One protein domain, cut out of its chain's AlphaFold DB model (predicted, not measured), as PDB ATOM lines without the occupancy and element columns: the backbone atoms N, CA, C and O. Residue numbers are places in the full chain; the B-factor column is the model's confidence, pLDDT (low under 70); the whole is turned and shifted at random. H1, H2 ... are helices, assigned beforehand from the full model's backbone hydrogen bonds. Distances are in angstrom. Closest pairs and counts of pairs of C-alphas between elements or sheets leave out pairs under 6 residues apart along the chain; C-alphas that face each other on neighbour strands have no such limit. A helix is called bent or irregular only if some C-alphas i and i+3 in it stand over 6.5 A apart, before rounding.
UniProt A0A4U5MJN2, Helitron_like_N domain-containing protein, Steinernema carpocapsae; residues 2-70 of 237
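Overview. This is residues 2 to 70 of the 237 residues of the protein "Helitron_like_N domain-containing protein" of Steinernema carpocapsae (UniProt A0A4U5MJN2). A single long helix, H2, makes most of the length of this open, extended model, with the short helix H1 at a corner by its beginning. Past the other end of H2 the backbone turns into a loose hook, made of residues 41 to 47, the helix H3, and residues 58 to 70, which fold back past H3 towards H2. The printed part has 69 residues with three named helices, in the order H1, H2, H3, and no named strand; its class is all helix. The whole is extended, with a radius of gyration of the C-alphas of 19.8 A, and elongated, spanning 58 by 31 by 17 A.

Arrangement. Along the printed part, H1, residues 6 to 9, is followed after a tight link of one residue by H2, residues 11 to 40. H1 and H2 only just touch, with 3 pairs of C-alphas within 8 A, and they touch only at the corner by their link. Their closest C-alphas are those of Phe 8 and Ala 14, 5.4 A apart, and H2 touches H1 with residues 13 to 14 alone. Residues 18 to 29, which belong to H2, stand free. A short link of 7 residues leads from H2 to H3, residues 48 to 57. H2 and H3 are apart, and so are H1 and H3; H3 touches no helix. In H2 every O i to N i+4 pair is within hydrogen-bond range, in H3 5 of 6 are, and H1 is too short for such a pair.

Along the chain. H1 runs from Trp 6, whose C-alpha is at (180.744, 115.515, 162.046), to Ser 9. H2 runs from Glu 11, with its C-alpha at (188.720, 117.973, 156.561), to Thr 40, and measures 43.4 A from first to last C-alpha. H3 runs from Ala 48 to Glu 57, where the C-alpha is at (186.234, 149.441, 124.403), and measures 14.7 A. No helix is bent. Residues 58 to 70 hold no named element.

Size, cuts and confidence. The two C-alphas farthest apart are those of Gln 2 and Pro 60, at 62.1 A; those of the first and last printed residues, Gln 2 and Pro 70, are 40.3 A apart. The printed part has no cut, and neither link between helices is long. Residues 56 to 62 stand free. The C-alphas of residues 58 to 70 lie 9 to 27 A from the mean of the C-alphas. The mean pLDDT of the printed part is 72.7, and 24 residues are under 70: residues 2 to 4, 40 to 52, 58, 60 and 62 to 67.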
ATOM      1  N   GLN A   2     182.976 118.180 174.117       47.25
ATOM      2  CA  GLN A   2     181.870 118.210 173.163       47.25
ATOM      3  C   GLN A   2     182.377 117.548 171.878       47.25
ATOM      4  O   GLN A   2     183.473 117.882 171.437       47.25
ATOM      5  N   ALA A   3     181.659 116.551 171.356       54.16
ATOM      6  CA  ALA A   3     182.068 115.901 170.116       54.16
ATOM      7  C   ALA A   3     182.113 116.957 169.007       54.16
ATOM      8  O   ALA A   3     181.145 117.706 168.833       54.16
ATOM      9  N   ASP A   4     183.236 117.034 168.296       66.31
ATOM     10  CA  ASP A   4     183.355 117.910 167.137       66.31
ATOM     11  C   ASP A   4     182.234 117.570 166.149       66.31
ATOM     12  O   ASP A   4     181.926 116.400 165.905       66.31
ATOM     13  N   HIS A   5     181.586 118.600 165.603       75.81
ATOM     14  CA  HIS A   5     180.539 118.413 164.607       75.81
ATOM     15  C   HIS A   5     181.083 117.553 163.454       75.81
ATOM     16  O   HIS A   5     182.171 117.829 162.948       75.81
ATOM     17  N   TRP A   6     180.319 116.545 163.016       81.19
ATOM     18  CA  TRP A   6     180.744 115.515 162.046       81.19
ATOM     19  C   TRP A   6     181.370 116.080 160.761       81.19
ATOM     20  O   TRP A   6     182.230 115.447 160.147       81.19
ATOM     21  N   LEU A   7     180.955 117.288 160.366       79.56
ATOM     22  CA  LEU A   7     181.525 118.022 159.240       79.56
ATOM     23  C   LEU A   7     183.035 118.226 159.406       79.56
ATOM     24  O   LEU A   7     183.783 117.934 158.483       79.56
ATOM     25  N   PHE A   8     183.494 118.662 160.583       74.62
ATOM     26  CA  PHE A   8     184.912 118.932 160.842       74.62
ATOM     27  C   PHE A   8     185.756 117.663 160.910       74.62
ATOM     28  O   PHE A   8     186.980 117.746 160.817       74.62
ATOM     29  N   SER A   9     185.140 116.488 161.043       74.06
ATOM     30  CA  SER A   9     185.832 115.206 160.869       74.06
ATOM     31  C   SER A   9     186.245 114.974 159.411       74.06
ATOM     32  O   SER A   9     187.212 114.267 159.161       74.06
ATOM     33  N   HIS A  10     185.556 115.603 158.454       76.69
ATOM     34  CA  HIS A  10     185.787 115.475 157.015       76.69
ATOM     35  C   HIS A  10     186.515 116.715 156.469       76.69
ATOM     36  O   HIS A  10     185.967 117.475 155.679       76.69
ATOM     37  N   GLU A  11     187.751 116.919 156.922       74.69
ATOM     38  CA  GLU A  11     188.720 117.973 156.561       74.69
ATOM     39  C   GLU A  11     188.416 118.799 155.290       74.69
ATOM     40  O   GLU A  11     187.955 119.937 155.392       74.69
ATOM     41  N   GLN A  12     188.617 118.236 154.094       73.88
ATOM     42  CA  GLN A  12     188.409 118.946 152.820       73.88
ATOM     43  C   GLN A  12     186.953 119.380 152.593       73.88
ATOM     44  O   GLN A  12     186.696 120.452 152.044       73.88
ATOM     45  N   LEU A  13     185.989 118.560 153.022       80.69
ATOM     46  CA  LEU A  13     184.567 118.880 152.918       80.69
ATOM     47  C   LEU A  13     184.210 120.050 153.841       80.69
ATOM     48  O   LEU A  13     183.459 120.936 153.437       80.69
ATOM     49  N   ALA A  14     184.769 120.079 155.054       78.12
ATOM     50  CA  ALA A  14     184.593 121.184 155.990       78.12
ATOM     51  C   ALA A  14     185.172 122.488 155.434       78.12
ATOM     52  O   ALA A  14     184.516 123.527 155.499       78.12
ATOM     53  N   GLU A  15     186.374 122.431 154.858       74.62
ATOM     54  CA  GLU A  15     187.019 123.579 154.220       74.62
ATOM     55  C   GLU A  15     186.169 124.121 153.065       74.62
ATOM     56  O   GLU A  15     185.841 125.309 153.040       74.62
ATOM     57  N   TYR A  16     185.741 123.243 152.153       82.06
ATOM     58  CA  TYR A  16     184.887 123.624 151.031       82.06
ATOM     59  C   TYR A  16     183.566 124.233 151.505       82.06
ATOM     60  O   TYR A  16     183.167 125.293 151.025       82.06
ATOM     61  N   PHE A  17     182.911 123.607 152.485       85.25
ATOM     62  CA  PHE A  17     181.666 124.112 153.053       85.25
ATOM     63  C   PHE A  17     181.840 125.516 153.640       85.25
ATOM     64  O   PHE A  17     181.063 126.410 153.315       85.25
ATOM     65  N   LEU A  18     182.877 125.743 154.453       79.44
ATOM     66  CA  LEU A  18     183.146 127.057 155.041       79.44
ATOM     67  C   LEU A  18     183.392 128.126 153.974       79.44
ATOM     68  O   LEU A  18     182.856 129.227 154.086       79.44
ATOM     69  N   ILE A  19     184.164 127.805 152.930       79.12
ATOM     70  CA  ILE A  19     184.430 128.725 151.817       79.12
ATOM     71  C   ILE A  19     183.132 129.060 151.080       79.12
ATOM     72  O   ILE A  19     182.853 130.231 150.833       79.12
ATOM     73  N   VAL A  20     182.323 128.053 150.742       87.75
ATOM     74  CA  VAL A  20     181.061 128.253 150.019       87.75
ATOM     75  C   VAL A  20     180.093 129.101 150.836       87.75
ATOM     76  O   VAL A  20     179.543 130.063 150.304       87.75
ATOM     77  N   ILE A  21     179.921 128.792 152.121       88.94
ATOM     78  CA  ILE A  21     179.040 129.556 153.006       88.94
ATOM     79  C   ILE A  21     179.546 130.992 153.174       88.94
ATOM     80  O   ILE A  21     178.754 131.921 153.048       88.94
ATOM     81  N   ASN A  22     180.849 131.205 153.380       83.44
ATOM     82  CA  ASN A  22     181.404 132.555 153.490       83.44
ATOM     83  C   ASN A  22     181.203 133.360 152.197       83.44
ATOM     84  O   ASN A  22     180.749 134.498 152.251       83.44
ATOM     85  N   ASN A  23     181.440 132.751 151.032       85.75
ATOM     86  CA  ASN A  23     181.205 133.395 149.738       85.75
ATOM     87  C   ASN A  23     179.724 133.744 149.526       85.75
ATOM     88  O   ASN A  23     179.406 134.780 148.942       85.75
ATOM     89  N   GLN A  24     178.804 132.890 149.982       91.12
ATOM     90  CA  GLN A  24     177.370 133.179 149.935       91.12
ATOM     91  C   GLN A  24     177.010 134.350 150.849       91.12
ATOM     92  O   GLN A  24     176.289 135.246 150.418       91.12
ATOM     93  N   ILE A  25     177.537 134.376 152.075       88.56
ATOM     94  CA  ILE A  25     177.330 135.477 153.022       88.56
ATOM     95  C   ILE A  25     177.852 136.789 152.428       88.56
ATOM     96  O   ILE A  25     177.095 137.751 152.332       88.56
ATOM     97  N   GLU A  26     179.096 136.816 151.945       83.75
ATOM     98  CA  GLU A  26     179.695 138.004 151.322       83.75
ATOM     99  C   GLU A  26     178.892 138.481 150.107       83.75
ATOM    100  O   GLU A  26     178.674 139.682 149.927       83.75
ATOM    101  N   ARG A  27     178.385 137.548 149.291       87.00
ATOM    102  CA  ARG A  27     177.495 137.873 148.175       87.00
ATOM    103  C   ARG A  27     176.190 138.505 148.654       87.00
ATOM    104  O   ARG A  27     175.805 139.544 148.124       87.00
ATOM    105  N   HIS A  28     175.522 137.913 149.643       90.19
ATOM    106  CA  HIS A  28     174.277 138.452 150.193       90.19
ATOM    107  C   HIS A  28     174.477 139.841 150.802       90.19
ATOM    108  O   HIS A  28     173.657 140.732 150.577       90.19
ATOM    109  N   GLU A  29     175.583 140.063 151.510       86.38
ATOM    110  CA  GLU A  29     175.942 141.384 152.019       86.38
ATOM    111  C   GLU A  29     176.183 142.387 150.885       86.38
ATOM    112  O   GLU A  29     175.760 143.542 150.983       86.38
ATOM    113  N   MET A  30     176.833 141.969 149.791       83.19
ATOM    114  CA  MET A  30     177.076 142.841 148.640       83.19
ATOM    115  C   MET A  30     175.764 143.231 147.969       83.19
ATOM    116  O   MET A  30     175.551 144.407 147.673       83.19
ATOM    117  N   ASP A  31     174.878 142.261 147.761       86.94
ATOM    118  CA  ASP A  31     173.583 142.483 147.126       86.94
ATOM    119  C   ASP A  31     172.687 143.379 147.994       86.94
ATOM    120  O   ASP A  31     172.103 144.337 147.484       86.94
ATOM    121  N   TYR A  32     172.671 143.171 149.315       87.25
ATOM    122  CA  TYR A  32     171.981 144.058 150.253       87.25
ATOM    123  C   TYR A  32     172.488 145.505 150.156       87.25
ATOM    124  O   TYR A  32     171.705 146.450 150.070       87.25
ATOM    125  N   ARG A  33     173.807 145.715 150.117       80.50
ATOM    126  CA  ARG A  33     174.361 147.076 150.045       80.50
ATOM    127  C   ARG A  33     174.141 147.753 148.700       80.50
ATOM    128  O   ARG A  33     173.945 148.967 148.684       80.50
ATOM    129  N   LYS A  34     174.134 146.999 147.598       79.69
ATOM    130  CA  LYS A  34     173.723 147.517 146.283       79.69
ATOM    131  C   LYS A  34     172.295 148.058 146.340       79.69
ATOM    132  O   LYS A  34     172.075 149.195 145.927       79.69
ATOM    133  N   GLN A  35     171.369 147.303 146.940       81.88
ATOM    134  CA  GLN A  35     169.978 147.736 147.123       81.88
ATOM    135  C   GLN A  35     169.880 149.006 147.980       81.88
ATOM    136  O   GLN A  35     169.192 149.956 147.609       81.88
ATOM    137  N   VAL A  36     170.610 149.072 149.098       80.44
ATOM    138  CA  VAL A  36     170.637 150.273 149.951       80.44
ATOM    139  C   VAL A  36     171.194 151.482 149.192       80.44
ATOM    140  O   VAL A  36     170.633 152.574 149.282       80.44
ATOM    141  N   GLN A  37     172.270 151.309 148.418       73.62
ATOM    142  CA  GLN A  37     172.882 152.385 147.633       73.62
ATOM    143  C   GLN A  37     171.968 152.881 146.503       73.62
ATOM    144  O   GLN A  37     171.951 154.074 146.197       73.62
ATOM    145  N   GLU A  38     171.187 151.985 145.897       70.25
ATOM    146  CA  GLU A  38     170.143 152.324 144.926       70.25
ATOM    147  C   GLU A  38     169.040 153.188 145.535       70.25
ATOM    148  O   GLU A  38     168.672 154.200 144.941       70.25
ATOM    149  N   GLN A  39     168.562 152.834 146.727       70.56
ATOM    150  CA  GLN A  39     167.489 153.557 147.413       70.56
ATOM    151  C   GLN A  39     167.940 154.921 147.949       70.56
ATOM    152  O   GLN A  39     167.187 155.890 147.907       70.56
ATOM    153  N   THR A  40     169.173 155.012 148.446       63.34
ATOM    154  CA  THR A  40     169.698 156.223 149.106       63.34
ATOM    155  C   THR A  40     170.357 157.218 148.152       63.34
ATOM    156  O   THR A  40     170.784 158.284 148.588       63.34
ATOM    157  N   ASN A  41     170.430 156.913 146.849       56.06
ATOM    158  CA  ASN A  41     171.037 157.780 145.832       56.06
ATOM    159  C   ASN A  41     172.474 158.221 146.193       56.06
ATOM    160  O   ASN A  41     172.927 159.298 145.796       56.06
ATOM    161  N   LEU A  42     173.209 157.383 146.937       55.50
ATOM    162  CA  LEU A  42     174.612 157.604 147.290       55.50
ATOM    163  C   LEU A  42     175.470 157.383 146.037       55.50
ATOM    164  O   LEU A  42     176.081 156.332 145.830       55.50
ATOM    165  N   ARG A  43     175.459 158.378 145.149       51.38
ATOM    166  CA  ARG A  43     176.319 158.444 143.973       51.38
ATOM    167  C   ARG A  43     177.761 158.518 144.466       51.38
ATOM    168  O   ARG A  43     178.186 159.539 144.992       51.38
ATOM    169  N   SER A  44     178.530 157.450 144.271       50.66
ATOM    170  CA  SER A  44     179.986 157.559 144.233       50.66
ATOM    171  C   SER A  44     180.336 158.285 142.936       50.66
ATOM    172  O   SER A  44     180.517 157.675 141.882       50.66
ATOM    173  N   CYS A  45     180.311 159.610 142.981       48.84
ATOM    174  CA  CYS A  45     180.709 160.485 141.891       48.84
ATOM    175  C   CYS A  45     182.218 160.344 141.661       48.84
ATOM    176  O   CYS A  45     182.989 161.105 142.219       48.84
ATOM    177  N   LEU A  46     182.628 159.335 140.882       54.28
ATOM    178  CA  LEU A  46     183.978 159.209 140.307       54.28
ATOM    179  C   LEU A  46     184.026 158.312 139.046       54.28
ATOM    180  O   LEU A  46     185.103 157.902 138.630       54.28
ATOM    181  N   ALA A  47     182.884 157.983 138.429       55.88
ATOM    182  CA  ALA A  47     182.824 156.956 137.382       55.88
ATOM    183  C   ALA A  47     182.291 157.433 136.021       55.88
ATOM    184  O   ALA A  47     182.052 156.586 135.183       55.88
ATOM    185  N   ALA A  48     182.102 158.729 135.754       60.47
ATOM    186  CA  ALA A  48     181.677 159.143 134.407       60.47
ATOM    187  C   ALA A  48     182.771 158.837 133.366       60.47
ATOM    188  O   ALA A  48     182.504 158.158 132.381       60.47
ATOM    189  N   ASP A  49     184.014 159.234 133.650       60.12
ATOM    190  CA  ASP A  49     185.143 159.053 132.728       60.12
ATOM    191  C   ASP A  49     185.595 157.588 132.626       60.12
ATOM    192  O   ASP A  49     185.967 157.124 131.552       60.12
ATOM    193  N   LEU A  50     185.527 156.835 133.732       64.94
ATOM    194  CA  LEU A  50     185.830 155.399 133.736       64.94
ATOM    195  C   LEU A  50     184.767 154.603 132.969       64.94
ATOM    196  O   LEU A  50     185.121 153.715 132.203       64.94
ATOM    197  N   ILE A  51     183.483 154.928 133.157       69.19
ATOM    198  CA  ILE A  51     182.391 154.292 132.411       69.19
ATOM    199  C   ILE A  51     182.524 154.630 130.926       69.19
ATOM    200  O   ILE A  51     182.524 153.711 130.120       69.19
ATOM    201  N   ALA A  52     182.754 155.899 130.572       68.06
ATOM    202  CA  ALA A  52     182.948 156.314 129.184       68.06
ATOM    203  C   ALA A  52     184.167 155.639 128.525       68.06
ATOM    204  O   ALA A  52     184.093 155.223 127.371       68.06
ATOM    205  N   GLY A  53     185.279 155.491 129.257       70.56
ATOM    206  CA  GLY A  53     186.469 154.786 128.775       70.56
ATOM    207  C   GLY A  53     186.231 153.292 128.555       70.56
ATOM    208  O   GLY A  53     186.637 152.751 127.534       70.56
ATOM    209  N   MET A  54     185.523 152.631 129.472       71.06
ATOM    210  CA  MET A  54     185.190 151.214 129.324       71.06
ATOM    211  C   MET A  54     184.117 150.979 128.241       71.06
ATOM    212  O   MET A  54     184.174 149.979 127.532       71.06
ATOM    213  N   GLU A  55     183.145 151.885 128.086       71.75
ATOM    214  CA  GLU A  55     182.122 151.824 127.030       71.75
ATOM    215  C   GLU A  55     182.730 152.013 125.637       71.75
ATOM    216  O   GLU A  55     182.247 151.415 124.682       71.75
ATOM    217  N   ALA A  56     183.821 152.777 125.514       71.94
ATOM    218  CA  ALA A  56     184.550 152.936 124.256       71.94
ATOM    219  C   ALA A  56     185.266 151.649 123.791       71.94
ATOM    220  O   ALA A  56     185.502 151.483 122.595       71.94
ATOM    221  N   GLU A  57     185.608 150.739 124.711       74.06
ATOM    222  CA  GLU A  57     186.234 149.441 124.403       74.06
ATOM    223  C   GLU A  57     185.211 148.325 124.132       74.06
ATOM    224  O   GLU A  57     185.537 147.287 123.548       74.06
ATOM    225  N   LEU A  58     183.960 148.527 124.539       69.44
ATOM    226  CA  LEU A  58     182.862 147.591 124.338       69.44
ATOM    227  C   LEU A  58     182.204 147.874 122.981       69.44
ATOM    228  O   LEU A  58     181.822 148.995 122.671       69.44
ATOM    229  N   GLY A  59     182.105 146.846 122.131       73.06
ATOM    230  CA  GLY A  59     181.569 146.977 120.770       73.06
ATOM    231  C   GLY A  59     180.165 147.616 120.708       73.06
ATOM    232  O   GLY A  59     179.480 147.703 121.726       73.06
ATOM    233  N   PRO A  60     179.680 147.992 119.508       67.50
ATOM    234  CA  PRO A  60     178.605 148.976 119.290       67.50
ATOM    235  C   PRO A  60     177.228 148.704 119.933       67.50
ATOM    236  O   PRO A  60     176.348 149.547 119.824       67.50
ATOM    237  N   ASN A  61     177.029 147.572 120.616       70.88
ATOM    238  CA  ASN A  61     175.773 147.182 121.265       70.88
ATOM    239  C   ASN A  61     175.927 146.750 122.738       70.88
ATOM    240  O   ASN A  61     174.994 146.174 123.300       70.88
ATOM    241  N   ALA A  62     177.077 146.974 123.377       66.62
ATOM    242  CA  ALA A  62     177.289 146.592 124.769       66.62
ATOM    243  C   ALA A  62     177.243 147.822 125.685       66.62
ATOM    244  O   ALA A  62     178.106 148.689 125.636       66.62
ATOM    245  N   THR A  63     176.213 147.893 126.529       63.09
ATOM    246  CA  THR A  63     176.089 148.908 127.583       63.09
ATOM    247  C   THR A  63     176.655 148.360 128.883       63.09
ATOM    248  O   THR A  63     176.328 147.244 129.298       63.09
ATOM    249  N   ILE A  64     177.510 149.141 129.542       66.88
ATOM    250  CA  ILE A  64     178.002 148.779 130.868       66.88
ATOM    251  C   ILE A  64     176.852 148.961 131.851       66.88
ATOM    252  O   ILE A  64     176.171 149.983 131.870       66.88
ATOM    253  N   GLY A  65     176.610 147.935 132.667       65.06
ATOM    254  CA  GLY A  65     175.642 148.022 133.752       65.06
ATOM    255  C   GLY A  65     176.022 149.088 134.788       65.06
ATOM    256  O   GLY A  65     177.021 149.797 134.692       65.06
ATOM    257  N   LYS A  66     175.243 149.194 135.861       65.75
ATOM    258  CA  LYS A  66     175.547 150.149 136.931       65.75
ATOM    259  C   LYS A  66     176.834 149.752 137.668       65.75
ATOM    260  O   LYS A  66     176.908 148.672 138.252       65.75
ATOM    261  N   VAL A  67     177.831 150.640 137.690       68.44
ATOM    262  CA  VAL A  67     179.066 150.434 138.462       68.44
ATOM    263  C   VAL A  67     178.771 150.589 139.954       68.44
ATOM    264  O   VAL A  67     178.306 151.637 140.405       68.44
ATOM    265  N   PHE A  68     179.056 149.541 140.729       70.50
ATOM    266  CA  PHE A  68     178.974 149.562 142.188       70.50
ATOM    267  C   PHE A  68     180.362 149.798 142.779       70.50
ATOM    268  O   PHE A  68     181.257 148.965 142.628       70.50
ATOM    269  N   MET A  69     180.531 150.919 143.480       71.81
ATOM    270  CA  MET A  69     181.738 151.180 144.256       71.81
ATOM    271  C   MET A  69     181.489 150.786 145.712       71.81
ATOM    272  O   MET A  69     180.602 151.361 146.348       71.81
ATOM    273  N   PRO A  70     182.260 149.838 146.270       75.06
ATOM    274  CA  PRO A  70     182.072 149.421 147.649       75.06
ATOM    275  C   PRO A  70     182.354 150.589 148.610       75.06
ATOM    276  O   PRO A  70     183.297 151.355 148.390       75.06
TER     277      PRO A  70